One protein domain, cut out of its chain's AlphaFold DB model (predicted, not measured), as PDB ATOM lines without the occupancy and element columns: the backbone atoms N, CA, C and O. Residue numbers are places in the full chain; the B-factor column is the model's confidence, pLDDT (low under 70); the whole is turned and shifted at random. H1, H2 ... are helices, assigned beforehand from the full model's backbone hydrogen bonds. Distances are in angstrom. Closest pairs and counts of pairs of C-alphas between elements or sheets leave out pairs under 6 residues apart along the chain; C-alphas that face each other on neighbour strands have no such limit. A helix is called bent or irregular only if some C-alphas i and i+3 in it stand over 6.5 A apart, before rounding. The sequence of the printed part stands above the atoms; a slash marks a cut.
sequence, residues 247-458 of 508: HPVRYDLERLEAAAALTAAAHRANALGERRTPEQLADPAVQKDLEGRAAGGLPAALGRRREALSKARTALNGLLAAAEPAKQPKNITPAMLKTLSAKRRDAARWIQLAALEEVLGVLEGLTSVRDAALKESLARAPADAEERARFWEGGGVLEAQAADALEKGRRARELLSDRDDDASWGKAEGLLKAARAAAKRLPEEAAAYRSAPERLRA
ATOM      1  N   HIS A 247     167.963 163.358 183.452       57.66
ATOM      2  CA  HIS A 247     168.569 162.240 184.198       57.66
ATOM      3  C   HIS A 247     168.318 160.844 183.580       57.66
ATOM      4  O   HIS A 247     169.274 160.085 183.423       57.66
ATOM      5  N   PRO A 248     167.090 160.478 183.164       55.75
ATOM      6  CA  PRO A 248     166.835 159.188 182.513       55.75
ATOM      7  C   PRO A 248     167.560 159.060 181.168       55.75
ATOM      8  O   PRO A 248     168.136 158.021 180.864       55.75
ATOM      9  N   VAL A 249     167.568 160.146 180.391       60.81
ATOM     10  CA  VAL A 249     168.247 160.236 179.091       60.81
ATOM     11  C   VAL A 249     169.757 160.062 179.271       60.81
ATOM     12  O   VAL A 249     170.393 159.334 178.513       60.81
ATOM     13  N   ARG A 250     170.328 160.676 180.312       66.75
ATOM     14  CA  ARG A 250     171.735 160.526 180.686       66.75
ATOM     15  C   ARG A 250     172.071 159.092 181.088       66.75
ATOM     16  O   ARG A 250     173.034 158.546 180.567       66.75
ATOM     17  N   TYR A 251     171.269 158.480 181.959       67.81
ATOM     18  CA  TYR A 251     171.472 157.093 182.384       67.81
ATOM     19  C   TYR A 251     171.441 156.117 181.199       67.81
ATOM     20  O   TYR A 251     172.324 155.270 181.060       67.81
ATOM     21  N   ASP A 252     170.441 156.243 180.319       65.56
ATOM     22  CA  ASP A 252     170.328 155.385 179.137       65.56
ATOM     23  C   ASP A 252     171.510 155.586 178.176       65.56
ATOM     24  O   ASP A 252     172.032 154.603 177.646       65.56
ATOM     25  N   LEU A 253     171.960 156.831 177.983       72.88
ATOM     26  CA  LEU A 253     173.136 157.145 177.174       72.88
ATOM     27  C   LEU A 253     174.410 156.517 177.756       72.88
ATOM     28  O   LEU A 253     175.085 155.778 177.044       72.88
ATOM     29  N   GLU A 254     174.703 156.749 179.037       76.62
ATOM     30  CA  GLU A 254     175.898 156.218 179.711       76.62
ATOM     31  C   GLU A 254     175.929 154.682 179.659       76.62
ATOM     32  O   GLU A 254     176.959 154.083 179.341       76.62
ATOM     33  N   ARG A 255     174.780 154.026 179.876       77.31
ATOM     34  CA  ARG A 255     174.661 152.567 179.747       77.31
ATOM     35  C   ARG A 255     174.968 152.093 178.326       77.31
ATOM     36  O   ARG A 255     175.667 151.096 178.152       77.31
ATOM     37  N   LEU A 256     174.420 152.760 177.308       73.25
ATOM     38  CA  LEU A 256     174.642 152.375 175.910       73.25
ATOM     39  C   LEU A 256     176.081 152.637 175.456       73.25
ATOM     40  O   LEU A 256     176.604 151.865 174.656       73.25
ATOM     41  N   GLU A 257     176.719 153.690 175.960       84.38
ATOM     42  CA  GLU A 257     178.130 153.984 175.708       84.38
ATOM     43  C   GLU A 257     179.042 152.940 176.348       84.38
ATOM     44  O   GLU A 257     179.934 152.427 175.672       84.38
ATOM     45  N   ALA A 258     178.776 152.557 177.601       80.31
ATOM     46  CA  ALA A 258     179.504 151.488 178.278       80.31
ATOM     47  C   ALA A 258     179.355 150.148 177.539       80.31
ATOM     48  O   ALA A 258     180.349 149.469 177.276       80.31
ATOM     49  N   ALA A 259     178.132 149.798 177.125       80.12
ATOM     50  CA  ALA A 259     177.879 148.600 176.329       80.12
ATOM     51  C   ALA A 259     178.627 148.642 174.985       80.12
ATOM     52  O   ALA A 259     179.322 147.690 174.642       80.12
ATOM     53  N   ALA A 260     178.562 149.759 174.251       84.00
ATOM     54  CA  ALA A 260     179.261 149.915 172.975       84.00
ATOM     55  C   ALA A 260     180.791 149.849 173.121       84.00
ATOM     56  O   ALA A 260     181.466 149.306 172.242       84.00
ATOM     57  N   ALA A 261     181.343 150.386 174.212       87.25
ATOM     58  CA  ALA A 261     182.764 150.296 174.531       87.25
ATOM     59  C   ALA A 261     183.186 148.843 174.787       87.25
ATOM     60  O   ALA A 261     184.152 148.376 174.182       87.25
ATOM     61  N   LEU A 262     182.403 148.106 175.582       88.44
ATOM     62  CA  LEU A 262     182.623 146.683 175.840       88.44
ATOM     63  C   LEU A 262     182.570 145.860 174.544       88.44
ATOM     64  O   LEU A 262     183.465 145.057 174.287       88.44
ATOM     65  N   THR A 263     181.562 146.080 173.692       87.69
ATOM     66  CA  THR A 263     181.440 145.371 172.408       87.69
ATOM     67  C   THR A 263     182.620 145.685 171.488       87.69
ATOM     68  O   THR A 263     183.197 144.777 170.889       87.69
ATOM     69  N   ALA A 264     183.034 146.952 171.396       89.56
ATOM     70  CA  ALA A 264     184.199 147.350 170.608       89.56
ATOM     71  C   ALA A 264     185.492 146.694 171.120       89.56
ATOM     72  O   ALA A 264     186.288 146.202 170.319       89.56
ATOM     73  N   ALA A 265     185.685 146.639 172.439       90.38
ATOM     74  CA  ALA A 265     186.825 145.976 173.061       90.38
ATOM     75  C   ALA A 265     186.820 144.464 172.791       90.38
ATOM     76  O   ALA A 265     187.846 143.918 172.393       90.38
ATOM     77  N   ALA A 266     185.664 143.806 172.907       90.06
ATOM     78  CA  ALA A 266     185.507 142.391 172.577       90.06
ATOM     79  C   ALA A 266     185.868 142.099 171.111       90.06
ATOM     80  O   ALA A 266     186.595 141.148 170.830       90.06
ATOM     81  N   HIS A 267     185.423 142.937 170.167       89.19
ATOM     82  CA  HIS A 267     185.799 142.793 168.758       89.19
ATOM     83  C   HIS A 267     187.301 142.949 168.532       89.19
ATOM     84  O   HIS A 267     187.884 142.163 167.788       89.19
ATOM     85  N   ARG A 268     187.934 143.935 169.176       91.94
ATOM     86  CA  ARG A 268     189.383 144.161 169.078       91.94
ATOM     87  C   ARG A 268     190.173 142.993 169.666       91.94
ATOM     88  O   ARG A 268     191.093 142.511 169.017       91.94
ATOM     89  N   ALA A 269     189.775 142.490 170.834       90.94
ATOM     90  CA  ALA A 269     190.382 141.311 171.450       90.94
ATOM     91  C   ALA A 269     190.263 140.077 170.540       90.94
ATOM     92  O   ALA A 269     191.267 139.430 170.257       90.94
ATOM     93  N   ASN A 270     189.074 139.819 169.987       88.88
ATOM     94  CA  ASN A 270     188.854 138.716 169.049       88.88
ATOM     95  C   ASN A 270     189.694 138.854 167.768       88.88
ATOM     96  O   ASN A 270     190.241 137.861 167.297       88.88
ATOM     97  N   ALA A 271     189.831 140.066 167.220       88.00
ATOM     98  CA  ALA A 271     190.669 140.324 166.045       88.00
ATOM     99  C   ALA A 271     192.165 140.084 166.322       88.00
ATOM    100  O   ALA A 271     192.899 139.678 165.425       88.00
ATOM    101  N   LEU A 272     192.602 140.298 167.565       89.69
ATOM    102  CA  LEU A 272     193.954 139.989 168.038       89.69
ATOM    103  C   LEU A 272     194.124 138.518 168.466       89.69
ATOM    104  O   LEU A 272     195.224 138.116 168.832       89.69
ATOM    105  N   GLY A 273     193.056 137.710 168.438       89.31
ATOM    106  CA  GLY A 273     193.066 136.326 168.921       89.31
ATOM    107  C   GLY A 273     193.144 136.190 170.448       89.31
ATOM    108  O   GLY A 273     193.426 135.104 170.956       89.31
ATOM    109  N   GLU A 274     192.895 137.266 171.195       91.00
ATOM    110  CA  GLU A 274     192.939 137.281 172.657       91.00
ATOM    111  C   GLU A 274     191.574 136.932 173.263       91.00
ATOM    112  O   GLU A 274     190.548 137.514 172.914       91.00
ATOM    113  N   ARG A 275     191.560 136.020 174.243       88.06
ATOM    114  CA  ARG A 275     190.379 135.762 175.078       88.06
ATOM    115  C   ARG A 275     190.466 136.602 176.347       88.06
ATOM    116  O   ARG A 275     191.402 136.446 177.126       88.06
ATOM    117  N   ARG A 276     189.478 137.467 176.562       88.31
ATOM    118  CA  ARG A 276     189.358 138.333 177.743       88.31
ATOM    119  C   ARG A 276     187.976 138.160 178.357       88.31
ATOM    120  O   ARG A 276     187.007 137.949 177.626       88.31
ATOM    121  N   THR A 277     187.879 138.239 179.680       88.25
ATOM    122  CA  THR A 277     186.570 138.223 180.347       88.25
ATOM    123  C   THR A 277     185.867 139.576 180.199       88.25
ATOM    124  O   THR A 277     186.534 140.590 179.965       88.25
ATOM    125  N   PRO A 278     184.531 139.637 180.336       82.25
ATOM    126  CA  PRO A 278     183.797 140.901 180.304       82.25
ATOM    127  C   PRO A 278     184.316 141.927 181.320       82.25
ATOM    128  O   PRO A 278     184.395 143.108 180.999       82.25
ATOM    129  N   GLU A 279     184.740 141.489 182.508       87.50
ATOM    130  CA  GLU A 279     185.295 142.363 183.550       87.50
ATOM    131  C   GLU A 279     186.623 142.989 183.109       87.50
ATOM    132  O   GLU A 279     186.846 144.177 183.317       87.50
ATOM    133  N   GLN A 280     187.483 142.215 182.440       88.94
ATOM    134  CA  GLN A 280     188.739 142.722 181.881       88.94
ATOM    135  C   GLN A 280     188.490 143.689 180.723       88.94
ATOM    136  O   GLN A 280     189.183 144.689 180.589       88.94
ATOM    137  N   LEU A 281     187.500 143.398 179.876       87.00
ATOM    138  CA  LEU A 281     187.131 144.261 178.752       87.00
ATOM    139  C   LEU A 281     186.449 145.559 179.202       87.00
ATOM    140  O   LEU A 281     186.422 146.521 178.436       87.00
ATOM    141  N   ALA A 282     185.894 145.600 180.414       85.81
ATOM    142  CA  ALA A 282     185.319 146.803 181.004       85.81
ATOM    143  C   ALA A 282     186.385 147.783 181.530       85.81
ATOM    144  O   ALA A 282     186.076 148.961 181.705       85.81
ATOM    145  N   ASP A 283     187.626 147.333 181.751       90.94
ATOM    146  CA  ASP A 283     188.724 148.179 182.226       90.94
ATOM    147  C   ASP A 283     189.166 149.186 181.136       90.94
ATOM    148  O   ASP A 283     189.617 148.772 180.060       90.94
ATOM    149  N   PRO A 284     189.098 150.510 181.392       91.12
ATOM    150  CA  PRO A 284     189.530 151.535 180.441       91.12
ATOM    151  C   PRO A 284     190.983 151.387 179.966       91.12
ATOM    152  O   PRO A 284     191.287 151.721 178.818       91.12
ATOM    153  N   ALA A 285     191.888 150.889 180.816       92.56
ATOM    154  CA  ALA A 285     193.284 150.672 180.446       92.56
ATOM    155  C   ALA A 285     193.409 149.555 179.401       92.56
ATOM    156  O   ALA A 285     194.108 149.718 178.399       92.56
ATOM    157  N   VAL A 286     192.662 148.462 179.589       91.19
ATOM    158  CA  VAL A 286     192.598 147.344 178.638       91.19
ATOM    159  C   VAL A 286     191.954 147.789 177.328       91.19
ATOM    160  O   VAL A 286     192.468 147.479 176.256       91.19
ATOM    161  N   GLN A 287     190.869 148.565 177.380       91.69
ATOM    162  CA  GLN A 287     190.227 149.090 176.169       91.69
ATOM    163  C   GLN A 287     191.180 149.954 175.338       91.69
ATOM    164  O   GLN A 287     191.199 149.831 174.111       91.69
ATOM    165  N   LYS A 288     191.983 150.799 175.999       91.81
ATOM    166  CA  LYS A 288     192.971 151.667 175.348       91.81
ATOM    167  C   LYS A 288     194.148 150.878 174.764       91.81
ATOM    168  O   LYS A 288     194.578 151.193 173.658       91.81
ATOM    169  N   ASP A 289     194.636 149.850 175.462       92.44
ATOM    170  CA  ASP A 289     195.664 148.936 174.935       92.44
ATOM    171  C   ASP A 289     195.172 148.215 173.672       92.44
ATOM    172  O   ASP A 289     195.811 148.271 172.619       92.44
ATOM    173  N   LEU A 290     193.976 147.619 173.745       91.56
ATOM    174  CA  LEU A 290     193.347 146.934 172.614       91.56
ATOM    175  C   LEU A 290     193.106 147.883 171.433       91.56
ATOM    176  O   LEU A 290     193.250 147.478 170.282       91.56
ATOM    177  N   GLU A 291     192.743 149.142 171.694       90.06
ATOM    178  CA  GLU A 291     192.588 150.171 170.662       90.06
ATOM    179  C   GLU A 291     193.903 150.536 169.976       90.06
ATOM    180  O   GLU A 291     193.917 150.676 168.758       90.06
ATOM    181  N   GLY A 292     194.996 150.662 170.732       89.06
ATOM    182  CA  GLY A 292     196.310 150.986 170.175       89.06
ATOM    183  C   GLY A 292     196.931 149.847 169.363       89.06
ATOM    184  O   GLY A 292     197.725 150.100 168.460       89.06
ATOM    185  N   ARG A 293     196.570 148.596 169.675       90.56
ATOM    186  CA  ARG A 293     197.145 147.393 169.051       90.56
ATOM    187  C   ARG A 293     196.319 146.839 167.891       90.56
ATOM    188  O   ARG A 293     196.879 146.207 166.998       90.56
ATOM    189  N   ALA A 294     195.002 147.026 167.894       84.94
ATOM    190  CA  ALA A 294     194.145 146.495 166.840       84.94
ATOM    191  C   ALA A 294     194.333 147.274 165.527       84.94
ATOM    192  O   ALA A 294     193.935 148.428 165.412       84.94
ATOM    193  N   ALA A 295     194.874 146.614 164.499       66.75
ATOM    194  CA  ALA A 295     195.089 147.197 163.169       66.75
ATOM    195  C   ALA A 295     193.820 147.243 162.280       66.75
ATOM    196  O   ALA A 295     193.900 147.560 161.095       66.75
ATOM    197  N   GLY A 296     192.644 146.912 162.827       68.50
ATOM    198  CA  GLY A 296     191.381 146.800 162.092       68.50
ATOM    199  C   GLY A 296     190.333 147.825 162.527       68.50
ATOM    200  O   GLY A 296     190.198 148.139 163.711       68.50
ATOM    201  N   GLY A 297     189.554 148.319 161.562       74.25
ATOM    202  CA  GLY A 297     188.382 149.150 161.833       74.25
ATOM    203  C   GLY A 297     187.302 148.387 162.607       74.25
ATOM    204  O   GLY A 297     187.215 147.160 162.554       74.25
ATOM    205  N   LEU A 298     186.454 149.120 163.331       81.12
ATOM    206  CA  LEU A 298     185.277 148.520 163.956       81.12
ATOM    207  C   LEU A 298     184.282 148.046 162.884       81.12
ATOM    208  O   LEU A 298     184.193 148.669 161.823       81.12
ATOM    209  N   PRO A 299     183.480 147.005 163.171       84.69
ATOM    210  CA  PRO A 299     182.332 146.649 162.348       84.69
ATOM    211  C   PRO A 299     181.480 147.878 162.012       84.69
ATOM    212  O   PRO A 299     181.250 148.730 162.876       84.69
ATOM    213  N   ALA A 300     180.974 147.955 160.778       86.88
ATOM    214  CA  ALA A 300     180.228 149.119 160.296       86.88
ATOM    215  C   ALA A 300     179.061 149.500 161.230       86.88
ATOM    216  O   ALA A 300     178.884 150.677 161.536       86.88
ATOM    217  N   ALA A 301     178.327 148.514 161.759       85.19
ATOM    218  CA  ALA A 301     177.256 148.728 162.736       85.19
ATOM    219  C   ALA A 301     177.733 149.406 164.030       85.19
ATOM    220  O   ALA A 301     177.079 150.323 164.525       85.19
ATOM    221  N   LEU A 302     178.902 149.026 164.560       87.44
ATOM    222  CA  LEU A 302     179.480 149.680 165.738       87.44
ATOM    223  C   LEU A 302     179.935 151.110 165.437       87.44
ATOM    224  O   LEU A 302     179.788 151.983 166.294       87.44
ATOM    225  N   GLY A 303     180.436 151.368 164.227       89.56
ATOM    226  CA  GLY A 303     180.719 152.724 163.753       89.56
ATOM    227  C   GLY A 303     179.463 153.601 163.745       89.56
ATOM    228  O   GLY A 303     179.450 154.665 164.364       89.56
ATOM    229  N   ARG A 304     178.373 153.112 163.138       91.00
ATOM    230  CA  ARG A 304     177.074 153.810 163.104       91.00
ATOM    231  C   ARG A 304     176.484 154.018 164.499       91.00
ATOM    232  O   ARG A 304     176.013 155.111 164.810       91.00
ATOM    233  N   ARG A 305     176.572 153.011 165.375       90.06
ATOM    234  CA  ARG A 305     176.159 153.117 166.784       90.06
ATOM    235  C   ARG A 305     176.928 154.219 167.511       90.06
ATOM    236  O   ARG A 305     176.312 155.020 168.206       90.06
ATOM    237  N   ARG A 306     178.255 154.294 167.344       91.31
ATOM    238  CA  ARG A 306     179.086 155.359 167.938       91.31
ATOM    239  C   ARG A 306     178.693 156.744 167.431       91.31
ATOM    240  O   ARG A 306     178.616 157.674 168.229       91.31
ATOM    241  N   GLU A 307     178.400 156.881 166.141       92.12
ATOM    242  CA  GLU A 307     177.911 158.143 165.575       92.12
ATOM    243  C   GLU A 307     176.565 158.555 166.195       92.12
ATOM    244  O   GLU A 307     176.407 159.697 166.632       92.12
ATOM    245  N   ALA A 308     175.614 157.622 166.310       90.25
ATOM    246  CA  ALA A 308     174.323 157.876 166.950       90.25
ATOM    247  C   ALA A 308     174.469 158.249 168.437       90.25
ATOM    248  O   ALA A 308     173.808 159.180 168.895       90.25
ATOM    249  N   LEU A 309     175.374 157.594 169.178       90.44
ATOM    250  CA  LEU A 309     175.685 157.945 170.572       90.44
ATOM    251  C   LEU A 309     176.313 159.338 170.694       90.44
ATOM    252  O   LEU A 309     175.948 160.099 171.585       90.44
ATOM    253  N   SER A 310     177.195 159.718 169.767       94.44
ATOM    254  CA  SER A 310     177.763 161.073 169.715       94.44
ATOM    255  C   SER A 310     176.680 162.141 169.493       94.44
ATOM    256  O   SER A 310     176.643 163.167 170.185       94.44
ATOM    257  N   LYS A 311     175.726 161.874 168.590       93.38
ATOM    258  CA  LYS A 311     174.558 162.746 168.374       93.38
ATOM    259  C   LYS A 311     173.644 162.788 169.602       93.38
ATOM    260  O   LYS A 311     173.235 163.874 170.005       93.38
ATOM    261  N   ALA A 312     173.409 161.650 170.259       88.12
ATOM    262  CA  ALA A 312     172.644 161.575 171.505       88.12
ATOM    263  C   ALA A 312     173.286 162.395 172.630       88.12
ATOM    264  O   ALA A 312     172.594 163.145 173.318       88.12
ATOM    265  N   ARG A 313     174.613 162.324 172.775       92.25
ATOM    266  CA  ARG A 313     175.375 163.127 173.735       92.25
ATOM    267  C   ARG A 313     175.272 164.620 173.439       92.25
ATOM    268  O   ARG A 313     175.048 165.415 174.346       92.25
ATOM    269  N   THR A 314     175.376 165.004 172.169       94.81
ATOM    270  CA  THR A 314     175.208 166.401 171.741       94.81
ATOM    271  C   THR A 314     173.798 166.914 172.045       94.81
ATOM    272  O   THR A 314     173.643 167.999 172.606       94.81
ATOM    273  N   ALA A 315     172.766 166.118 171.752       88.12
ATOM    274  CA  ALA A 315     171.377 166.454 172.054       88.12
ATOM    275  C   ALA A 315     171.115 166.550 173.569       88.12
ATOM    276  O   ALA A 315     170.450 167.484 174.020       88.12
ATOM    277  N   LEU A 316     171.692 165.646 174.370       84.19
ATOM    278  CA  LEU A 316     171.630 165.697 175.832       84.19
ATOM    279  C   LEU A 316     172.305 166.959 176.384       84.19
ATOM    280  O   LEU A 316     171.728 167.626 177.237       84.19
ATOM    281  N   ASN A 317     173.482 167.328 175.877       88.94
ATOM    282  CA  ASN A 317     174.147 168.575 176.261       88.94
ATOM    283  C   ASN A 317     173.293 169.798 175.900       88.94
ATOM    284  O   ASN A 317     173.183 170.729 176.695       88.94
ATOM    285  N   GLY A 318     172.623 169.771 174.743       87.50
ATOM    286  CA  GLY A 318     171.653 170.795 174.352       87.50
ATOM    287  C   GLY A 318     170.445 170.871 175.293       87.50
ATOM    288  O   GLY A 318     170.003 171.968 175.634       87.50
ATOM    289  N   LEU A 319     169.931 169.727 175.752       80.00
ATOM    290  CA  LEU A 319     168.875 169.661 176.765       80.00
ATOM    291  C   LEU A 319     169.349 170.221 178.112       80.00
ATOM    292  O   LEU A 319     168.623 170.995 178.727       80.00
ATOM    293  N   LEU A 320     170.554 169.861 178.561       79.75
ATOM    294  CA  LEU A 320     171.135 170.359 179.811       79.75
ATOM    295  C   LEU A 320     171.332 171.877 179.770       79.75
ATOM    296  O   LEU A 320     170.912 172.569 180.693       79.75
ATOM    297  N   ALA A 321     171.879 172.403 178.670       84.00
ATOM    298  CA  ALA A 321     172.038 173.840 178.470       84.00
ATOM    299  C   ALA A 321     170.686 174.576 178.458       84.00
ATOM    300  O   ALA A 321     170.560 175.637 179.063       84.00
ATOM    301  N   ALA A 322     169.658 174.001 177.823       76.38
ATOM    302  CA  ALA A 322     168.305 174.565 177.820       76.38
ATOM    303  C   ALA A 322     167.606 174.468 179.188       76.38
ATOM    304  O   ALA A 322     166.735 175.280 179.491       76.38
ATOM    305  N   ALA A 323     167.972 173.486 180.013       67.56
ATOM    306  CA  ALA A 323     167.419 173.285 181.349       67.56
ATOM    307  C   ALA A 323     168.103 174.143 182.425       67.56
ATOM    308  O   ALA A 323     167.508 174.381 183.475       67.56
ATOM    309  N   GLU A 324     169.305 174.665 182.167       74.06
ATOM    310  CA  GLU A 324     170.045 175.508 183.112       74.06
ATOM    311  C   GLU A 324     169.251 176.746 183.581       74.06
ATOM    312  O   GLU A 324     169.134 176.951 184.793       74.06
ATOM    313  N   PRO A 325     168.600 177.534 182.697       66.25
ATOM    314  CA  PRO A 325     167.800 178.683 183.119       66.25
ATOM    315  C   PRO A 325     166.549 178.287 183.913       66.25
ATOM    316  O   PRO A 325     166.080 179.073 184.738       66.25
ATOM    317  N   ALA A 326     166.021 177.076 183.688       60.00
ATOM    318  CA  ALA A 326     164.826 176.549 184.346       60.00
ATOM    319  C   ALA A 326     165.070 176.130 185.808       60.00
ATOM    320  O   ALA A 326     164.110 175.863 186.529       60.00
ATOM    321  N   LYS A 327     166.326 176.143 186.284       60.97
ATOM    322  CA  LYS A 327     166.655 175.992 187.715       60.97
ATOM    323  C   LYS A 327     166.067 177.110 188.579       60.97
ATOM    324  O   LYS A 327     165.868 176.920 189.774       60.97
ATOM    325  N   GLN A 328     165.806 178.281 187.996       54.78
ATOM    326  CA  GLN A 328     165.161 179.397 188.687       54.78
ATOM    327  C   GLN A 328     163.646 179.363 188.413       54.78
ATOM    328  O   GLN A 328     163.254 179.521 187.255       54.78
ATOM    329  N   PRO A 329     162.777 179.249 189.440       51.72
ATOM    330  CA  PRO A 329     161.328 179.114 189.248       51.72
ATOM    331  C   PRO A 329     160.691 180.221 188.393       51.72
ATOM    332  O   PRO A 329     159.804 179.957 187.589       51.72
ATOM    333  N   LYS A 330     161.198 181.456 188.502       56.75
ATOM    334  CA  LYS A 330     160.737 182.627 187.734       56.75
ATOM    335  C   LYS A 330     160.950 182.527 186.215       56.75
ATOM    336  O   LYS A 330     160.314 183.261 185.469       56.75
ATOM    337  N   ASN A 331     161.835 181.639 185.760       55.03
ATOM    338  CA  ASN A 331     162.147 181.442 184.342       55.03
ATOM    339  C   ASN A 331     161.330 180.293 183.717       55.03
ATOM    340  O   ASN A 331     161.452 180.027 182.519       55.03
ATOM    341  N   ILE A 332     160.510 179.594 184.513       57.06
ATOM    342  CA  ILE A 332     159.668 178.493 184.041       57.06
ATOM    343  C   ILE A 332     158.461 179.087 183.313       57.06
ATOM    344  O   ILE A 332     157.485 179.518 183.920       57.06
ATOM    345  N   THR A 333     158.535 179.108 181.985       56.38
ATOM    346  CA  THR A 333     157.456 179.575 181.105       56.38
ATOM    347  C   THR A 333     156.927 178.430 180.235       56.38
ATOM    348  O   THR A 333     157.662 177.474 179.967       56.38
ATOM    349  N   PRO A 334     155.691 178.515 179.708       51.41
ATOM    350  CA  PRO A 334     155.175 177.524 178.757       51.41
ATOM    351  C   PRO A 334     156.074 177.334 177.521       51.41
ATOM    352  O   PRO A 334     156.252 176.215 177.039       51.41
ATOM    353  N   ALA A 335     156.702 178.411 177.034       60.88
ATOM    354  CA  ALA A 335     157.647 178.368 175.916       60.88
ATOM    355  C   ALA A 335     158.939 177.601 176.261       60.88
ATOM    356  O   ALA A 335     159.434 176.810 175.449       60.88
ATOM    357  N   MET A 336     159.449 177.775 177.486       58.16
ATOM    358  CA  MET A 336     160.586 177.010 178.004       58.16
ATOM    359  C   MET A 336     160.238 175.520 178.111       58.16
ATOM    360  O   MET A 336     160.982 174.680 177.614       58.16
ATOM    361  N   LEU A 337     159.073 175.179 178.673       55.88
ATOM    362  CA  LEU A 337     158.617 173.787 178.790       55.88
ATOM    363  C   LEU A 337     158.471 173.105 177.419       55.88
ATOM    364  O   LEU A 337     158.886 171.957 177.251       55.88
ATOM    365  N   LYS A 338     157.957 173.821 176.411       62.28
ATOM    366  CA  LYS A 338     157.881 173.325 175.026       62.28
ATOM    367  C   LYS A 338     159.271 173.056 174.438       62.28
ATOM    368  O   LYS A 338     159.474 172.025 173.798       62.28
ATOM    369  N   THR A 339     160.229 173.946 174.695       69.75
ATOM    370  CA  THR A 339     161.627 173.795 174.253       69.75
ATOM    371  C   THR A 339     162.301 172.597 174.917       69.75
ATOM    372  O   THR A 339     162.907 171.776 174.228       69.75
ATOM    373  N   LEU A 340     162.145 172.446 176.235       63.50
ATOM    374  CA  LEU A 340     162.672 171.304 176.984       63.50
ATOM    375  C   LEU A 340     162.076 169.984 176.494       63.50
ATOM    376  O   LEU A 340     162.811 169.023 176.286       63.50
ATOM    377  N   SER A 341     160.768 169.949 176.236       65.31
ATOM    378  CA  SER A 341     160.094 168.777 175.672       65.31
ATOM    379  C   SER A 341     160.640 168.404 174.288       65.31
ATOM    380  O   SER A 341     160.932 167.235 174.033       65.31
ATOM    381  N   ALA A 342     160.854 169.383 173.402       69.56
ATOM    382  CA  ALA A 342     161.447 169.146 172.084       69.56
ATOM    383  C   ALA A 342     162.894 168.627 172.178       69.56
ATOM    384  O   ALA A 342     163.224 167.613 171.571       69.56
ATOM    385  N   LYS A 343     163.748 169.253 173.001       74.62
ATOM    386  CA  LYS A 343     165.139 168.804 173.209       74.62
ATOM    387  C   LYS A 343     165.222 167.419 173.849       74.62
ATOM    388  O   LYS A 343     166.093 166.628 173.499       74.62
ATOM    389  N   ARG A 344     164.296 167.100 174.755       70.50
ATOM    390  CA  ARG A 344     164.177 165.773 175.363       70.50
ATOM    391  C   ARG A 344     163.792 164.710 174.336       70.50
ATOM    392  O   ARG A 344     164.400 163.643 174.338       70.50
ATOM    393  N   ARG A 345     162.819 165.001 173.464       72.12
ATOM    394  CA  ARG A 345     162.421 164.100 172.369       72.12
ATOM    395  C   ARG A 345     163.571 163.852 171.397       72.12
ATOM    396  O   ARG A 345     163.845 162.698 171.089       72.12
ATOM    397  N   ASP A 346     164.308 164.893 171.020       79.06
ATOM    398  CA  ASP A 346     165.479 164.759 170.147       79.06
ATOM    399  C   ASP A 346     166.582 163.888 170.776       79.06
ATOM    400  O   ASP A 346     167.091 162.966 170.140       79.06
ATOM    401  N   ALA A 347     166.904 164.088 172.059       73.94
ATOM    402  CA  ALA A 347     167.871 163.235 172.752       73.94
ATOM    403  C   ALA A 347     167.401 161.769 172.840       73.94
ATOM    404  O   ALA A 347     168.179 160.851 172.575       73.94
ATOM    405  N   ALA A 348     166.120 161.538 173.140       73.88
ATOM    406  CA  ALA A 348     165.535 160.198 173.164       73.88
ATOM    407  C   ALA A 348     165.565 159.516 171.785       73.88
ATOM    408  O   ALA A 348     165.842 158.320 171.695       73.88
ATOM    409  N   ARG A 349     165.349 160.278 170.708       78.50
ATOM    410  CA  ARG A 349     165.431 159.812 169.316       78.50
ATOM    411  C   ARG A 349     166.797 159.231 168.993       78.50
ATOM    412  O   ARG A 349     166.895 158.103 168.517       78.50
ATOM    413  N   TRP A 350     167.856 159.971 169.311       83.31
ATOM    414  CA  TRP A 350     169.225 159.528 169.059       83.31
ATOM    415  C   TRP A 350     169.634 158.343 169.937       83.31
ATOM    416  O   TRP A 350     170.330 157.448 169.460       83.31
ATOM    417  N   ILE A 351     169.149 158.277 171.180       78.50
ATOM    418  CA  ILE A 351     169.314 157.095 172.043       78.50
ATOM    419  C   ILE A 351     168.633 155.869 171.423       78.50
ATOM    420  O   ILE A 351     169.214 154.783 171.400       78.50
ATOM    421  N   GLN A 352     167.423 156.030 170.882       77.75
ATOM    422  CA  GLN A 352     166.707 154.946 170.213       77.75
ATOM    423  C   GLN A 352     167.400 154.487 168.935       77.75
ATOM    424  O   GLN A 352     167.529 153.283 168.721       77.75
ATOM    425  N   LEU A 353     167.911 155.421 168.135       82.31
ATOM    426  CA  LEU A 353     168.744 155.112 166.975       82.31
ATOM    427  C   LEU A 353     170.007 154.342 167.376       82.31
ATOM    428  O   LEU A 353     170.321 153.327 166.764       82.31
ATOM    429  N   ALA A 354     170.696 154.754 168.442       81.06
ATOM    430  CA  ALA A 354     171.875 154.044 168.934       81.06
ATOM    431  C   ALA A 354     171.552 152.614 169.408       81.06
ATOM    432  O   ALA A 354     172.298 151.682 169.112       81.06
ATOM    433  N   ALA A 355     170.435 152.424 170.115       80.00
ATOM    434  CA  ALA A 355     169.968 151.099 170.522       80.00
ATOM    435  C   ALA A 355     169.519 150.244 169.322       80.00
ATOM    436  O   ALA A 355     169.681 149.026 169.327       80.00
ATOM    437  N   LEU A 356     168.954 150.864 168.286       83.69
ATOM    438  CA  LEU A 356     168.594 150.185 167.046       83.69
ATOM    439  C   LEU A 356     169.833 149.717 166.278       83.69
ATOM    440  O   LEU A 356     169.838 148.592 165.802       83.69
ATOM    441  N   GLU A 357     170.898 150.512 166.188       88.50
ATOM    442  CA  GLU A 357     172.126 150.099 165.486       88.50
ATOM    443  C   GLU A 357     172.773 148.844 166.099       88.50
ATOM    444  O   GLU A 357     173.351 148.033 165.379       88.50
ATOM    445  N   GLU A 358     172.621 148.623 167.409       84.50
ATOM    446  CA  GLU A 358     172.992 147.353 168.049       84.50
ATOM    447  C   GLU A 358     172.151 146.179 167.532       84.50
ATOM    448  O   GLU A 358     172.697 145.151 167.134       84.50
ATOM    449  N   VAL A 359     170.829 146.351 167.483       87.31
ATOM    450  CA  VAL A 359     169.886 145.355 166.950       87.31
ATOM    451  C   VAL A 359     170.199 145.043 165.485       87.31
ATOM    452  O   VAL A 359     170.253 143.875 165.107       87.31
ATOM    453  N   LEU A 360     170.448 146.071 164.667       89.44
ATOM    454  CA  LEU A 360     170.826 145.907 163.264       89.44
ATOM    455  C   LEU A 360     172.150 145.155 163.133       89.44
ATOM    456  O   LEU A 360     172.234 144.249 162.315       89.44
ATOM    457  N   GLY A 361     173.153 145.472 163.956       88.56
ATOM    458  CA  GLY A 361     174.437 144.767 163.948       88.56
ATOM    459  C   GLY A 361     174.307 143.276 164.273       88.56
ATOM    460  O   GLY A 361     174.936 142.450 163.615       88.56
ATOM    461  N   VAL A 362     173.449 142.918 165.237       88.25
ATOM    462  CA  VAL A 362     173.134 141.510 165.539       88.25
ATOM    463  C   VAL A 362     172.491 140.831 164.330       88.25
ATOM    464  O   VAL A 362     172.932 139.756 163.937       88.25
ATOM    465  N   LEU A 363     171.485 141.457 163.713       92.12
ATOM    466  CA  LEU A 363     170.780 140.897 162.555       92.12
ATOM    467  C   LEU A 363     171.678 140.785 161.309       92.12
ATOM    468  O   LEU A 363     171.606 139.779 160.611       92.12
ATOM    469  N   GLU A 364     172.566 141.755 161.062       93.06
ATOM    470  CA  GLU A 364     173.579 141.708 159.992       93.06
ATOM    471  C   GLU A 364     174.516 140.499 160.158       93.06
ATOM    472  O   GLU A 364     174.864 139.841 159.183       93.06
ATOM    473  N   GLY A 365     174.875 140.135 161.395       89.19
ATOM    474  CA  GLY A 365     175.659 138.925 161.666       89.19
ATOM    475  C   GLY A 365     174.916 137.609 161.382       89.19
ATOM    476  O   GLY A 365     175.548 136.555 161.266       89.19
ATOM    477  N   LEU A 366     173.587 137.656 161.260       91.44
ATOM    478  CA  LEU A 366     172.715 136.499 161.036       91.44
ATOM    479  C   LEU A 366     172.282 136.335 159.572       91.44
ATOM    480  O   LEU A 366     171.645 135.341 159.239       91.44
ATOM    481  N   THR A 367     172.655 137.245 158.671       90.44
ATOM    482  CA  THR A 367     172.407 137.067 157.226       90.44
ATOM    483  C   THR A 367     173.418 136.135 156.550       90.44
ATOM    484  O   THR A 367     173.345 135.910 155.348       90.44
ATOM    485  N   SER A 368     174.383 135.603 157.303       89.38
ATOM    486  CA  SER A 368     175.405 134.663 156.824       89.38
ATOM    487  C   SER A 368     175.525 133.477 157.781       89.38
ATOM    488  O   SER A 368     176.590 133.153 158.308       89.38
ATOM    489  N   VAL A 369     174.387 132.855 158.083       90.75
ATOM    490  CA  VAL A 369     174.323 131.663 158.937       90.75
ATOM    491  C   VAL A 369     174.849 130.436 158.192       90.75
ATOM    492  O   VAL A 369     175.477 129.577 158.814       90.75
ATOM    493  N   ARG A 370     174.655 130.386 156.871       92.31
ATOM    494  CA  ARG A 370     175.150 129.362 155.949       92.31
ATOM    495  C   ARG A 370     176.560 129.691 155.463       92.31
ATOM    496  O   ARG A 370     176.765 130.132 154.334       92.31
ATOM    497  N   ASP A 371     177.543 129.465 156.325       92.31
ATOM    498  CA  ASP A 371     178.956 129.663 156.001       92.31
ATOM    499  C   ASP A 371     179.659 128.365 155.545       92.31
ATOM    500  O   ASP A 371     179.087 127.268 155.512       92.31
ATOM    501  N   ALA A 372     180.926 128.498 155.141       92.81
ATOM    502  CA  ALA A 372     181.741 127.372 154.688       92.81
ATOM    503  C   ALA A 372     182.001 126.342 155.804       92.81
ATOM    504  O   ALA A 372     182.020 125.141 155.530       92.81
ATOM    505  N   ALA A 373     182.148 126.798 157.053       92.25
ATOM    506  CA  ALA A 373     182.385 125.930 158.203       92.25
ATOM    507  C   ALA A 373     181.163 125.046 158.492       92.25
ATOM    508  O   ALA A 373     181.293 123.839 158.711       92.25
ATOM    509  N   LEU A 374     179.957 125.613 158.405       94.44
ATOM    510  CA  LEU A 374     178.718 124.863 158.527       94.44
ATOM    511  C   LEU A 374     178.594 123.829 157.410       94.44
ATOM    512  O   LEU A 374     178.271 122.675 157.690       94.44
ATOM    513  N   LYS A 375     178.883 124.212 156.162       94.56
ATOM    514  CA  LYS A 375     178.836 123.292 155.017       94.56
ATOM    515  C   LYS A 375     179.757 122.085 155.223       94.56
ATOM    516  O   LYS A 375     179.364 120.956 154.935       94.56
ATOM    517  N   GLU A 376     180.952 122.309 155.766       94.06
ATOM    518  CA  GLU A 376     181.887 121.239 156.116       94.06
ATOM    519  C   GLU A 376     181.357 120.349 157.253       94.06
ATOM    520  O   GLU A 376     181.380 119.120 157.134       94.06
ATOM    521  N   SER A 377     180.830 120.938 158.332       94.06
ATOM    522  CA  SER A 377     180.245 120.172 159.445       94.06
ATOM    523  C   SER A 377     179.054 119.314 158.996       94.06
ATOM    524  O   SER A 377     178.934 118.149 159.376       94.06
ATOM    525  N   LEU A 378     178.222 119.845 158.095       95.19
ATOM    526  CA  LEU A 378     177.069 119.164 157.521       95.19
ATOM    527  C   LEU A 378     177.484 118.003 156.611       95.19
ATOM    528  O   LEU A 378     176.852 116.950 156.628       95.19
ATOM    529  N   ALA A 379     178.582 118.145 155.864       94.12
ATOM    530  CA  ALA A 379     179.136 117.057 155.058       94.12
ATOM    531  C   ALA A 379     179.621 115.868 155.912       94.12
ATOM    532  O   ALA A 379     179.606 114.726 155.446       94.12
ATOM    533  N   ARG A 380     180.019 116.124 157.164       92.75
ATOM    534  CA  ARG A 380     180.454 115.107 158.136       92.75
ATOM    535  C   ARG A 380     179.306 114.557 158.987       92.75
ATOM    536  O   ARG A 380     179.522 113.606 159.741       92.75
ATOM    537  N   ALA A 381     178.113 115.145 158.899       92.81
ATOM    538  CA  ALA A 381     176.960 114.711 159.668       92.81
ATOM    539  C   ALA A 381     176.454 113.339 159.173       92.81
ATOM    540  O   ALA A 381     176.388 113.102 157.966       92.81
ATOM    541  N   PRO A 382     176.056 112.431 160.078       91.75
ATOM    542  CA  PRO A 382     175.559 111.093 159.754       91.75
ATOM    543  C   PRO A 382     174.071 111.133 159.356       91.75
ATOM    544  O   PRO A 382     173.221 110.489 159.967       91.75
ATOM    545  N   ALA A 383     173.779 111.933 158.335       91.00
ATOM    546  CA  ALA A 383     172.486 112.084 157.669       91.00
ATOM    547  C   ALA A 383     172.642 111.724 156.183       91.00
ATOM    548  O   ALA A 383     173.768 111.750 155.670       91.00
ATOM    549  N   ASP A 384     171.562 111.390 155.483       93.62
ATOM    550  CA  ASP A 384     171.635 111.153 154.035       93.62
ATOM    551  C   ASP A 384     171.774 112.468 153.233       93.62
ATOM    552  O   ASP A 384     171.797 113.569 153.789       93.62
ATOM    553  N   ALA A 385     171.962 112.369 151.914       93.62
ATOM    554  CA  ALA A 385     172.168 113.548 151.071       93.62
ATOM    555  C   ALA A 385     170.929 114.461 151.005       93.62
ATOM    556  O   ALA A 385     171.078 115.679 150.903       93.62
ATOM    557  N   GLU A 386     169.727 113.889 151.086       94.25
ATOM    558  CA  GLU A 386     168.466 114.624 151.007       94.25
ATOM    559  C   GLU A 386     168.190 115.382 152.313       94.25
ATOM    560  O   GLU A 386     167.888 116.575 152.289       94.25
ATOM    561  N   GLU A 387     168.384 114.732 153.461       94.06
ATOM    562  CA  GLU A 387     168.302 115.334 154.792       94.06
ATOM    563  C   GLU A 387     169.277 116.511 154.929       94.06
ATOM    564  O   GLU A 387     168.907 117.587 155.402       94.06
ATOM    565  N   ARG A 388     170.521 116.350 154.458       95.06
ATOM    566  CA  ARG A 388     171.507 117.443 154.454       95.06
ATOM    567  C   ARG A 388     171.074 118.604 153.560       95.06
ATOM    568  O   ARG A 388     171.252 119.754 153.953       95.06
ATOM    569  N   ALA A 389     170.510 118.329 152.384       93.88
ATOM    570  CA  ALA A 389     170.019 119.374 151.487       93.88
ATOM    571  C   ALA A 389     168.868 120.169 152.128       93.88
ATOM    572  O   ALA A 389     168.943 121.394 152.203       93.88
ATOM    573  N   ARG A 390     167.867 119.482 152.694       94.69
ATOM    574  CA  ARG A 390     166.739 120.123 153.396       94.69
ATOM    575  C   ARG A 390     167.191 120.919 154.619       94.69
ATOM    576  O   ARG A 390     166.697 122.016 154.863       94.69
ATOM    577  N   PHE A 391     168.155 120.398 155.377       95.31
ATOM    578  CA  PHE A 391     168.753 121.130 156.494       95.31
ATOM    579  C   PHE A 391     169.406 122.431 156.011       95.31
ATOM    580  O   PHE A 391     169.164 123.492 156.582       95.31
ATOM    581  N   TRP A 392     170.186 122.367 154.926       95.44
ATOM    582  CA  TRP A 392     170.828 123.540 154.328       95.44
ATOM    583  C   TRP A 392     169.817 124.590 153.844       95.44
ATOM    584  O   TRP A 392     170.041 125.792 154.016       95.44
ATOM    585  N   GLU A 393     168.696 124.155 153.268       93.69
ATOM    586  CA  GLU A 393     167.581 125.027 152.881       93.69
ATOM    587  C   GLU A 393     166.934 125.712 154.090       93.69
ATOM    588  O   GLU A 393     166.664 126.914 154.035       93.69
ATOM    589  N   GLY A 394     166.785 125.005 155.214       92.44
ATOM    590  CA  GLY A 394     166.299 125.572 156.476       92.44
ATOM    591  C   GLY A 394     167.123 126.759 156.980       92.44
ATOM    592  O   GLY A 394     166.567 127.743 157.471       92.44
ATOM    593  N   GLY A 395     168.443 126.739 156.777       93.00
ATOM    594  CA  GLY A 395     169.295 127.901 157.049       93.00
ATOM    595  C   GLY A 395     168.947 129.126 156.198       93.00
ATOM    596  O   GLY A 395     169.075 130.254 156.667       93.00
ATOM    597  N   GLY A 396     168.456 128.916 154.973       93.94
ATOM    598  CA  GLY A 396     167.972 129.989 154.104       93.94
ATOM    599  C   GLY A 396     166.723 130.678 154.653       93.94
ATOM    600  O   GLY A 396     166.586 131.889 154.504       93.94
ATOM    601  N   VAL A 397     165.855 129.945 155.358       93.00
ATOM    602  CA  VAL A 397     164.687 130.523 156.044       93.00
ATOM    603  C   VAL A 397     165.127 131.435 157.190       93.00
ATOM    604  O   VAL A 397     164.614 132.545 157.316       93.00
ATOM    605  N   LEU A 398     166.105 131.012 157.998       93.25
ATOM    606  CA  LEU A 398     166.655 131.845 159.077       93.25
ATOM    607  C   LEU A 398     167.308 133.122 158.535       93.25
ATOM    608  O   LEU A 398     167.075 134.206 159.071       93.25
ATOM    609  N   GLU A 399     168.076 133.014 157.449       95.19
ATOM    610  CA  GLU A 399     168.670 134.175 156.776       95.19
ATOM    611  C   GLU A 399     167.604 135.113 156.197       95.19
ATOM    612  O   GLU A 399     167.729 136.328 156.340       95.19
ATOM    613  N   ALA A 400     166.529 134.577 155.609       95.06
ATOM    614  CA  ALA A 400     165.413 135.373 155.104       95.06
ATOM    615  C   ALA A 400     164.668 136.106 156.233       95.06
ATOM    616  O   ALA A 400     164.361 137.289 156.100       95.06
ATOM    617  N   GLN A 401     164.435 135.443 157.372       94.94
ATOM    618  CA  GLN A 401     163.844 136.072 158.558       94.94
ATOM    619  C   GLN A 401     164.744 137.180 159.124       94.94
ATOM    620  O   GLN A 401     164.249 138.240 159.514       94.94
ATOM    621  N   ALA A 402     166.063 136.958 159.156       95.25
ATOM    622  CA  ALA A 402     167.024 137.979 159.561       95.25
ATOM    623  C   ALA A 402     167.030 139.166 158.585       95.25
ATOM    624  O   ALA A 402     167.023 140.312 159.031       95.25
ATOM    625  N   ALA A 403     166.983 138.910 157.274       96.06
ATOM    626  CA  ALA A 403     166.949 139.937 156.236       96.06
ATOM    627  C   ALA A 403     165.668 140.792 156.290       96.06
ATOM    628  O   ALA A 403     165.762 142.017 156.254       96.06
ATOM    629  N   ASP A 404     164.494 140.177 156.458       96.25
ATOM    630  CA  ASP A 404     163.218 140.890 156.635       96.25
ATOM    631  C   ASP A 404     163.224 141.756 157.910       96.25
ATOM    632  O   ASP A 404     162.858 142.935 157.888       96.25
ATOM    633  N   ALA A 405     163.711 141.214 159.032       94.56
ATOM    634  CA  ALA A 405     163.853 141.978 160.270       94.56
ATOM    635  C   ALA A 405     164.851 143.140 160.127       94.56
ATOM    636  O   ALA A 405     164.620 144.229 160.665       94.56
ATOM    637  N   LEU A 406     165.941 142.926 159.389       94.88
ATOM    638  CA  LEU A 406     166.947 143.940 159.102       94.88
ATOM    639  C   LEU A 406     166.374 145.059 158.226       94.88
ATOM    640  O   LEU A 406     166.620 146.231 158.502       94.88
ATOM    641  N   GLU A 407     165.573 144.724 157.215       96.56
ATOM    642  CA  GLU A 407     164.880 145.703 156.377       96.56
ATOM    643  C   GLU A 407     163.905 146.553 157.199       96.56
ATOM    644  O   GLU A 407     163.939 147.785 157.131       96.56
ATOM    645  N   LYS A 408     163.085 145.921 158.048       93.62
ATOM    646  CA  LYS A 408     162.186 146.628 158.978       93.62
ATOM    647  C   LYS A 408     162.961 147.570 159.893       93.62
ATOM    648  O   LYS A 408     162.565 148.721 160.072       93.62
ATOM    649  N   GLY A 409     164.082 147.105 160.435       92.12
ATOM    650  CA  GLY A 409     164.957 147.922 161.261       92.12
ATOM    651  C   GLY A 409     165.586 149.096 160.496       92.12
ATOM    652  O   GLY A 409     165.621 150.205 161.023       92.12
ATOM    653  N   ARG A 410     166.015 148.913 159.241       94.25
ATOM    654  CA  ARG A 410     166.532 150.005 158.391       94.25
ATOM    655  C   ARG A 410     165.468 151.064 158.110       94.25
ATOM    656  O   ARG A 410     165.737 152.245 158.298       94.25
ATOM    657  N   ARG A 411     164.238 150.653 157.792       93.62
ATOM    658  CA  ARG A 411     163.104 151.580 157.634       93.62
ATOM    659  C   ARG A 411     162.798 152.340 158.929       93.62
ATOM    660  O   ARG A 411     162.531 153.535 158.896       93.62
ATOM    661  N   ALA A 412     162.864 151.672 160.086       87.12
ATOM    662  CA  ALA A 412     162.692 152.334 161.383       87.12
ATOM    663  C   ALA A 412     163.785 153.381 161.642       87.12
ATOM    664  O   ALA A 412     163.500 154.462 162.154       87.12
ATOM    665  N   ARG A 413     165.030 153.074 161.266       90.25
ATOM    666  CA  ARG A 413     166.156 154.002 161.368       90.25
ATOM    667  C   ARG A 413     165.933 155.245 160.506       90.25
ATOM    668  O   ARG A 413     166.102 156.340 161.025       90.25
ATOM    669  N   GLU A 414     165.547 155.080 159.243       91.56
ATOM    670  CA  GLU A 414     165.260 156.193 158.319       91.56
ATOM    671  C   GLU A 414     164.151 157.106 158.863       91.56
ATOM    672  O   GLU A 414     164.295 158.326 158.906       91.56
ATOM    673  N   LEU A 415     163.067 156.513 159.378       85.94
ATOM    674  CA  LEU A 415     161.971 157.268 159.992       85.94
ATOM    675  C   LEU A 415     162.428 158.097 161.200       85.94
ATOM    676  O   LEU A 415     161.959 159.219 161.374       85.94
ATOM    677  N   LEU A 416     163.337 157.563 162.020       81.69
ATOM    678  CA  LEU A 416     163.868 158.259 163.195       81.69
ATOM    679  C   LEU A 416     164.960 159.282 162.845       81.69
ATOM    680  O   LEU A 416     165.132 160.249 163.588       81.69
ATOM    681  N   SER A 417     165.716 159.099 161.759       84.19
ATOM    682  CA  SER A 417     166.757 160.052 161.353       84.19
ATOM    683  C   SER A 417     166.183 161.291 160.675       84.19
ATOM    684  O   SER A 417     166.643 162.402 160.952       84.19
ATOM    685  N   ASP A 418     165.170 161.113 159.828       80.19
ATOM    686  CA  ASP A 418     164.784 162.133 158.848       80.19
ATOM    687  C   ASP A 418     163.657 163.047 159.336       80.19
ATOM    688  O   ASP A 418     163.521 164.174 158.857       80.19
ATOM    689  N   ARG A 419     162.831 162.582 160.283       70.56
ATOM    690  CA  ARG A 419     161.637 163.305 160.739       70.56
ATOM    691  C   ARG A 419     161.482 163.250 162.257       70.56
ATOM    692  O   ARG A 419     161.786 162.245 162.890       70.56
ATOM    693  N   ASP A 420     161.004 164.348 162.839       68.19
ATOM    694  CA  ASP A 420     160.636 164.450 164.259       68.19
ATOM    695  C   ASP A 420     159.137 164.766 164.379       68.19
ATOM    696  O   ASP A 420     158.728 165.820 164.865       68.19
ATOM    697  N   ASP A 421     158.310 163.870 163.831       71.44
ATOM    698  CA  ASP A 421     156.850 163.952 163.885       71.44
ATOM    699  C   ASP A 421     156.244 162.668 164.470       71.44
ATOM    700  O   ASP A 421     156.769 161.569 164.277       71.44
ATOM    701  N   ASP A 422     155.128 162.807 165.188       64.81
ATOM    702  CA  ASP A 422     154.531 161.718 165.970       64.81
ATOM    703  C   ASP A 422     154.093 160.518 165.101       64.81
ATOM    704  O   ASP A 422     154.104 159.374 165.560       64.81
ATOM    705  N   ALA A 423     153.757 160.742 163.823       69.25
ATOM    706  CA  ALA A 423     153.368 159.670 162.908       69.25
ATOM    707  C   ALA A 423     154.576 158.834 162.458       69.25
ATOM    708  O   ALA A 423     154.478 157.606 162.353       69.25
ATOM    709  N   SER A 424     155.719 159.478 162.213       71.56
ATOM    710  CA  SER A 424     156.992 158.807 161.932       71.56
ATOM    711  C   SER A 424     157.465 157.995 163.141       71.56
ATOM    712  O   SER A 424     157.872 156.843 162.977       71.56
ATOM    713  N   TRP A 425     157.306 158.534 164.354       68.12
ATOM    714  CA  TRP A 425     157.599 157.831 165.607       68.12
ATOM    715  C   TRP A 425     156.749 156.569 165.799       68.12
ATOM    716  O   TRP A 425     157.308 155.490 165.998       68.12
ATOM    717  N   GLY A 426     155.420 156.665 165.668       69.81
ATOM    718  CA  GLY A 426     154.534 155.504 165.833       69.81
ATOM    719  C   GLY A 426     154.803 154.392 164.808       69.81
ATOM    720  O   GLY A 426     154.807 153.205 165.142       69.81
ATOM    721  N   LYS A 427     155.111 154.756 163.556       76.38
ATOM    722  CA  LYS A 427     155.516 153.784 162.523       76.38
ATOM    723  C   LYS A 427     156.872 153.147 162.830       76.38
ATOM    724  O   LYS A 427     157.019 151.932 162.678       76.38
ATOM    725  N   ALA A 428     157.848 153.942 163.268       75.12
ATOM    726  CA  ALA A 428     159.164 153.439 163.644       75.12
ATOM    727  C   ALA A 428     159.074 152.457 164.818       75.12
ATOM    728  O   ALA A 428     159.748 151.434 164.807       75.12
ATOM    729  N   GLU A 429     158.207 152.709 165.797       74.19
ATOM    730  CA  GLU A 429     158.041 151.860 166.976       74.19
ATOM    731  C   GLU A 429     157.562 150.439 166.635       74.19
ATOM    732  O   GLU A 429     158.140 149.452 167.103       74.19
ATOM    733  N   GLY A 430     156.552 150.312 165.766       76.44
ATOM    734  CA  GLY A 430     156.067 149.006 165.309       76.44
ATOM    735  C   GLY A 430     157.164 148.195 164.608       76.44
ATOM    736  O   GLY A 430     157.340 147.001 164.874       76.44
ATOM    737  N   LEU A 431     157.961 148.862 163.770       80.00
ATOM    738  CA  LEU A 431     159.095 148.259 163.067       80.00
ATOM    739  C   LEU A 431     160.245 147.894 164.025       80.00
ATOM    740  O   LEU A 431     160.798 146.796 163.934       80.00
ATOM    741  N   LEU A 432     160.558 148.767 164.988       76.19
ATOM    742  CA  LEU A 432     161.540 148.528 166.050       76.19
ATOM    743  C   LEU A 432     161.187 147.290 166.872       76.19
ATOM    744  O   LEU A 432     162.059 146.471 167.168       76.19
ATOM    745  N   LYS A 433     159.915 147.146 167.257       78.06
ATOM    746  CA  LYS A 433     159.433 146.004 168.039       78.06
ATOM    747  C   LYS A 433     159.642 144.694 167.281       78.06
ATOM    748  O   LYS A 433     160.135 143.733 167.872       78.06
ATOM    749  N   ALA A 434     159.333 144.672 165.984       80.56
ATOM    750  CA  ALA A 434     159.561 143.507 165.133       80.56
ATOM    751  C   ALA A 434     161.058 143.162 165.021       80.56
ATOM    752  O   ALA A 434     161.441 142.015 165.261       80.56
ATOM    753  N   ALA A 435     161.914 144.153 164.746       79.12
ATOM    754  CA  ALA A 435     163.361 143.953 164.645       79.12
ATOM    755  C   ALA A 435     163.973 143.452 165.967       79.12
ATOM    756  O   ALA A 435     164.772 142.517 165.972       79.12
ATOM    757  N   ARG A 436     163.554 144.010 167.112       81.19
ATOM    758  CA  ARG A 436     164.001 143.575 168.450       81.19
ATOM    759  C   ARG A 436     163.554 142.160 168.792       81.19
ATOM    760  O   ARG A 436     164.338 141.398 169.349       81.19
ATOM    761  N   ALA A 437     162.308 141.807 168.475       81.06
ATOM    762  CA  ALA A 437     161.804 140.456 168.699       81.06
ATOM    763  C   ALA A 437     162.623 139.426 167.905       81.06
ATOM    764  O   ALA A 437     163.027 138.402 168.457       81.06
ATOM    765  N   ALA A 438     162.939 139.738 166.645       84.44
ATOM    766  CA  ALA A 438     163.808 138.914 165.815       84.44
ATOM    767  C   ALA A 438     165.233 138.824 166.383       84.44
ATOM    768  O   ALA A 438     165.738 137.721 166.566       84.44
ATOM    769  N   ALA A 439     165.853 139.947 166.757       82.56
ATOM    770  CA  ALA A 439     167.208 139.966 167.315       82.56
ATOM    771  C   ALA A 439     167.331 139.279 168.683       82.56
ATOM    772  O   ALA A 439     168.426 138.882 169.060       82.56
ATOM    773  N   LYS A 440     166.231 139.114 169.427       85.62
ATOM    774  CA  LYS A 440     166.213 138.320 170.662       85.62
ATOM    775  C   LYS A 440     166.149 136.814 170.381       85.62
ATOM    776  O   LYS A 440     166.810 136.047 171.064       85.62
ATOM    777  N   ARG A 441     165.339 136.399 169.402       92.25
ATOM    778  CA  ARG A 441     165.049 134.983 169.110       92.25
ATOM    779  C   ARG A 441     166.074 134.341 168.169       92.25
ATOM    780  O   ARG A 441     166.572 133.252 168.435       92.25
ATOM    781  N   LEU A 442     166.386 135.011 167.061       92.12
ATOM    782  CA  LEU A 442     167.180 134.444 165.970       92.12
ATOM    783  C   LEU A 442     168.624 134.070 166.350       92.12
ATOM    784  O   LEU A 442     169.094 133.072 165.809       92.12
ATOM    785  N   PRO A 443     169.347 134.770 167.254       91.62
ATOM    786  CA  PRO A 443     170.694 134.343 167.635       91.62
ATOM    787  C   PRO A 443     170.736 132.942 168.252       91.62
ATOM    788  O   PRO A 443     171.605 132.146 167.902       91.62
ATOM    789  N   GLU A 444     169.789 132.621 169.136       92.75
ATOM    790  CA  GLU A 444     169.706 131.301 169.772       92.75
ATOM    791  C   GLU A 444     169.346 130.220 168.746       92.75
ATOM    792  O   GLU A 444     169.954 129.147 168.723       92.75
ATOM    793  N   GLU A 445     168.405 130.518 167.846       94.06
ATOM    794  CA  GLU A 445     168.024 129.606 166.767       94.06
ATOM    795  C   GLU A 445     169.167 129.363 165.781       94.06
ATOM    796  O   GLU A 445     169.438 128.212 165.444       94.06
ATOM    797  N   ALA A 446     169.882 130.414 165.377       94.06
ATOM    798  CA  ALA A 446     171.041 130.324 164.497       94.06
ATOM    799  C   ALA A 446     172.209 129.575 165.155       94.06
ATOM    800  O   ALA A 446     172.867 128.768 164.499       94.06
ATOM    801  N   ALA A 447     172.457 129.785 166.452       93.75
ATOM    802  CA  ALA A 447     173.471 129.040 167.196       93.75
ATOM    803  C   ALA A 447     173.112 127.549 167.299       93.75
ATOM    804  O   ALA A 447     173.967 126.672 167.123       93.75
ATOM    805  N   ALA A 448     171.839 127.239 167.545       93.94
ATOM    806  CA  ALA A 448     171.366 125.865 167.576       93.94
ATOM    807  C   ALA A 448     171.403 125.208 166.188       93.94
ATOM    808  O   ALA A 448     171.818 124.057 166.085       93.94
ATOM    809  N   TYR A 449     171.066 125.947 165.128       95.19
ATOM    810  CA  TYR A 449     171.205 125.505 163.742       95.19
ATOM    811  C   TYR A 449     172.666 125.191 163.408       95.19
ATOM    812  O   TYR A 449     172.980 124.078 163.000       95.19
ATOM    813  N   ARG A 450     173.597 126.113 163.687       94.75
ATOM    814  CA  ARG A 450     175.029 125.913 163.409       94.75
ATOM    815  C   ARG A 450     175.644 124.731 164.162       94.75
ATOM    816  O   ARG A 450     176.571 124.107 163.661       94.75
ATOM    817  N   SER A 451     175.149 124.418 165.359       94.00
ATOM    818  CA  SER A 451     175.692 123.328 166.184       94.00
ATOM    819  C   SER A 451     174.997 121.978 165.987       94.00
ATOM    820  O   SER A 451     175.552 120.961 166.402       94.00
ATOM    821  N   ALA A 452     173.818 121.929 165.357       94.88
ATOM    822  CA  ALA A 452     173.068 120.686 165.174       94.88
ATOM    823  C   ALA A 452     173.845 119.593 164.403       94.88
ATOM    824  O   ALA A 452     173.828 118.451 164.868       94.88
ATOM    825  N   PRO A 453     174.584 119.886 163.308       95.38
ATOM    826  CA  PRO A 453     175.357 118.864 162.597       95.38
ATOM    827  C   PRO A 453     176.432 118.202 163.469       95.38
ATOM    828  O   PRO A 453     176.554 116.978 163.484       95.38
ATOM    829  N   GLU A 454     177.172 118.994 164.251       92.88
ATOM    830  CA  GLU A 454     178.207 118.469 165.148       92.88
ATOM    831  C   GLU A 454     177.607 117.690 166.326       92.88
ATOM    832  O   GLU A 454     178.145 116.651 166.699       92.88
ATOM    833  N   ARG A 455     176.456 118.107 166.876       92.31
ATOM    834  CA  ARG A 455     175.746 117.314 167.902       92.31
ATOM    835  C   ARG A 455     175.276 115.967 167.357       92.31
ATOM    836  O   ARG A 455     175.426 114.942 168.025       92.31
ATOM    837  N   LEU A 456     174.724 115.957 166.144       93.44
ATOM    838  CA  LEU A 456     174.293 114.727 165.482       93.44
ATOM    839  C   LEU A 456     175.487 113.796 165.233       93.44
ATOM    840  O   LEU A 456     175.410 112.595 165.481       93.44
ATOM    841  N   ARG A 457     176.626 114.354 164.818       91.25
ATOM    842  CA  ARG A 457     177.870 113.603 164.643       91.25
ATOM    843  C   ARG A 457     178.419 113.056 165.960       91.25
ATOM    844  O   ARG A 457     178.774 111.884 166.020       91.25
ATOM    845  N   ALA A 458     178.466 113.870 167.012       89.12
ATOM    846  CA  ALA A 458     178.982 113.475 168.323       89.12
ATOM    847  C   ALA A 458     178.160 112.350 168.973       89.12
ATOM    848  O   ALA A 458     178.685 111.577 169.772       89.12
TER     849      ALA A 458
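What this domain is: This is residues 247 to 458 of the 508 residues of an uncharacterized protein of bacterium (UniProt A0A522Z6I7). Two long helical hairpins, H4 with H5 and H7 with H8, are staggered lengthwise and overlap only in part, where the later part of H5 packs on H7 and H8. H1 packs on the first hairpin, short H2 and H3 sit beside H1, and H6 packs on H8 near its end. H1, H4, H5, H7 and H8 make an up and down bundle, each running against the one before. The printed part has 212 residues with eight named helices, H1 to H8, and no named strand: all helix, loose, radius of gyration of the C-alphas 21.8 A, spans 79 by 43 by 24 A.

How they stand to each other: Start at H8, residues 422 to 458, irregular at C-alphas 450 and 453, 7.1 A apart, with a kink of 38 degrees near residue 452. H7, residues 385 to 418, forms a hairpin with it, opposite ways at 23 degrees, a shallow tilt; Ala 412 and Ala 428 have the closest C-alphas, 4.3 A. H6, residues 372 to 379, touches H8 at its residues 450 to 454 alone, closest C-alphas Leu 378 and Pro 453, 5.4 A. H5, residues 334 to 364, touches H7, closest C-alphas Leu 363 and Ala 402, 5.6 A, and H8, closest Leu 363 and Ala 439, 6.0 A. H4, residues 300 to 323, forms a hairpin with H5; the closest C-alphas, Ala 312 and Trp 350, are 4.7 A apart. H1, residues 247 to 271, touches H4 at Glu 257 and Leu 309, closest C-alphas 6.9 A, and is apart from H7 and H8. H2, residues 278 to 282, and H3, residues 284 to 293, touch H1, closest C-alphas Leu 262 and Ala 282, 5.8 A, and Ala 265 and Gln 287, 5.6 A. Every O i to N i+4 pair is within hydrogen-bond range in H1, H2, H3, H4 and H6, against 26 of 27 in H5, 29 of 30 in H7 and 29 of 33 in H8.

Where its parts are: Find C-alpha 422 at (154.531, 161.718, 165.970); H8 runs 54.1 A to C-alpha 458 at (178.982, 113.475, 168.323). H7 is 49.8 A long, H5 44.4 A, H1 36.0 A from C-alpha 247 at (168.569, 162.240, 184.198), and H4 34.5 A.

The domain as a whole: The two C-alphas farthest apart, those of Lys 330 and Asp 384, are 79.8 A apart. The printed part has no cut, and no link is long. Mean pLDDT of the printed part is 84.0; among the residues under 70 are 325 to 342.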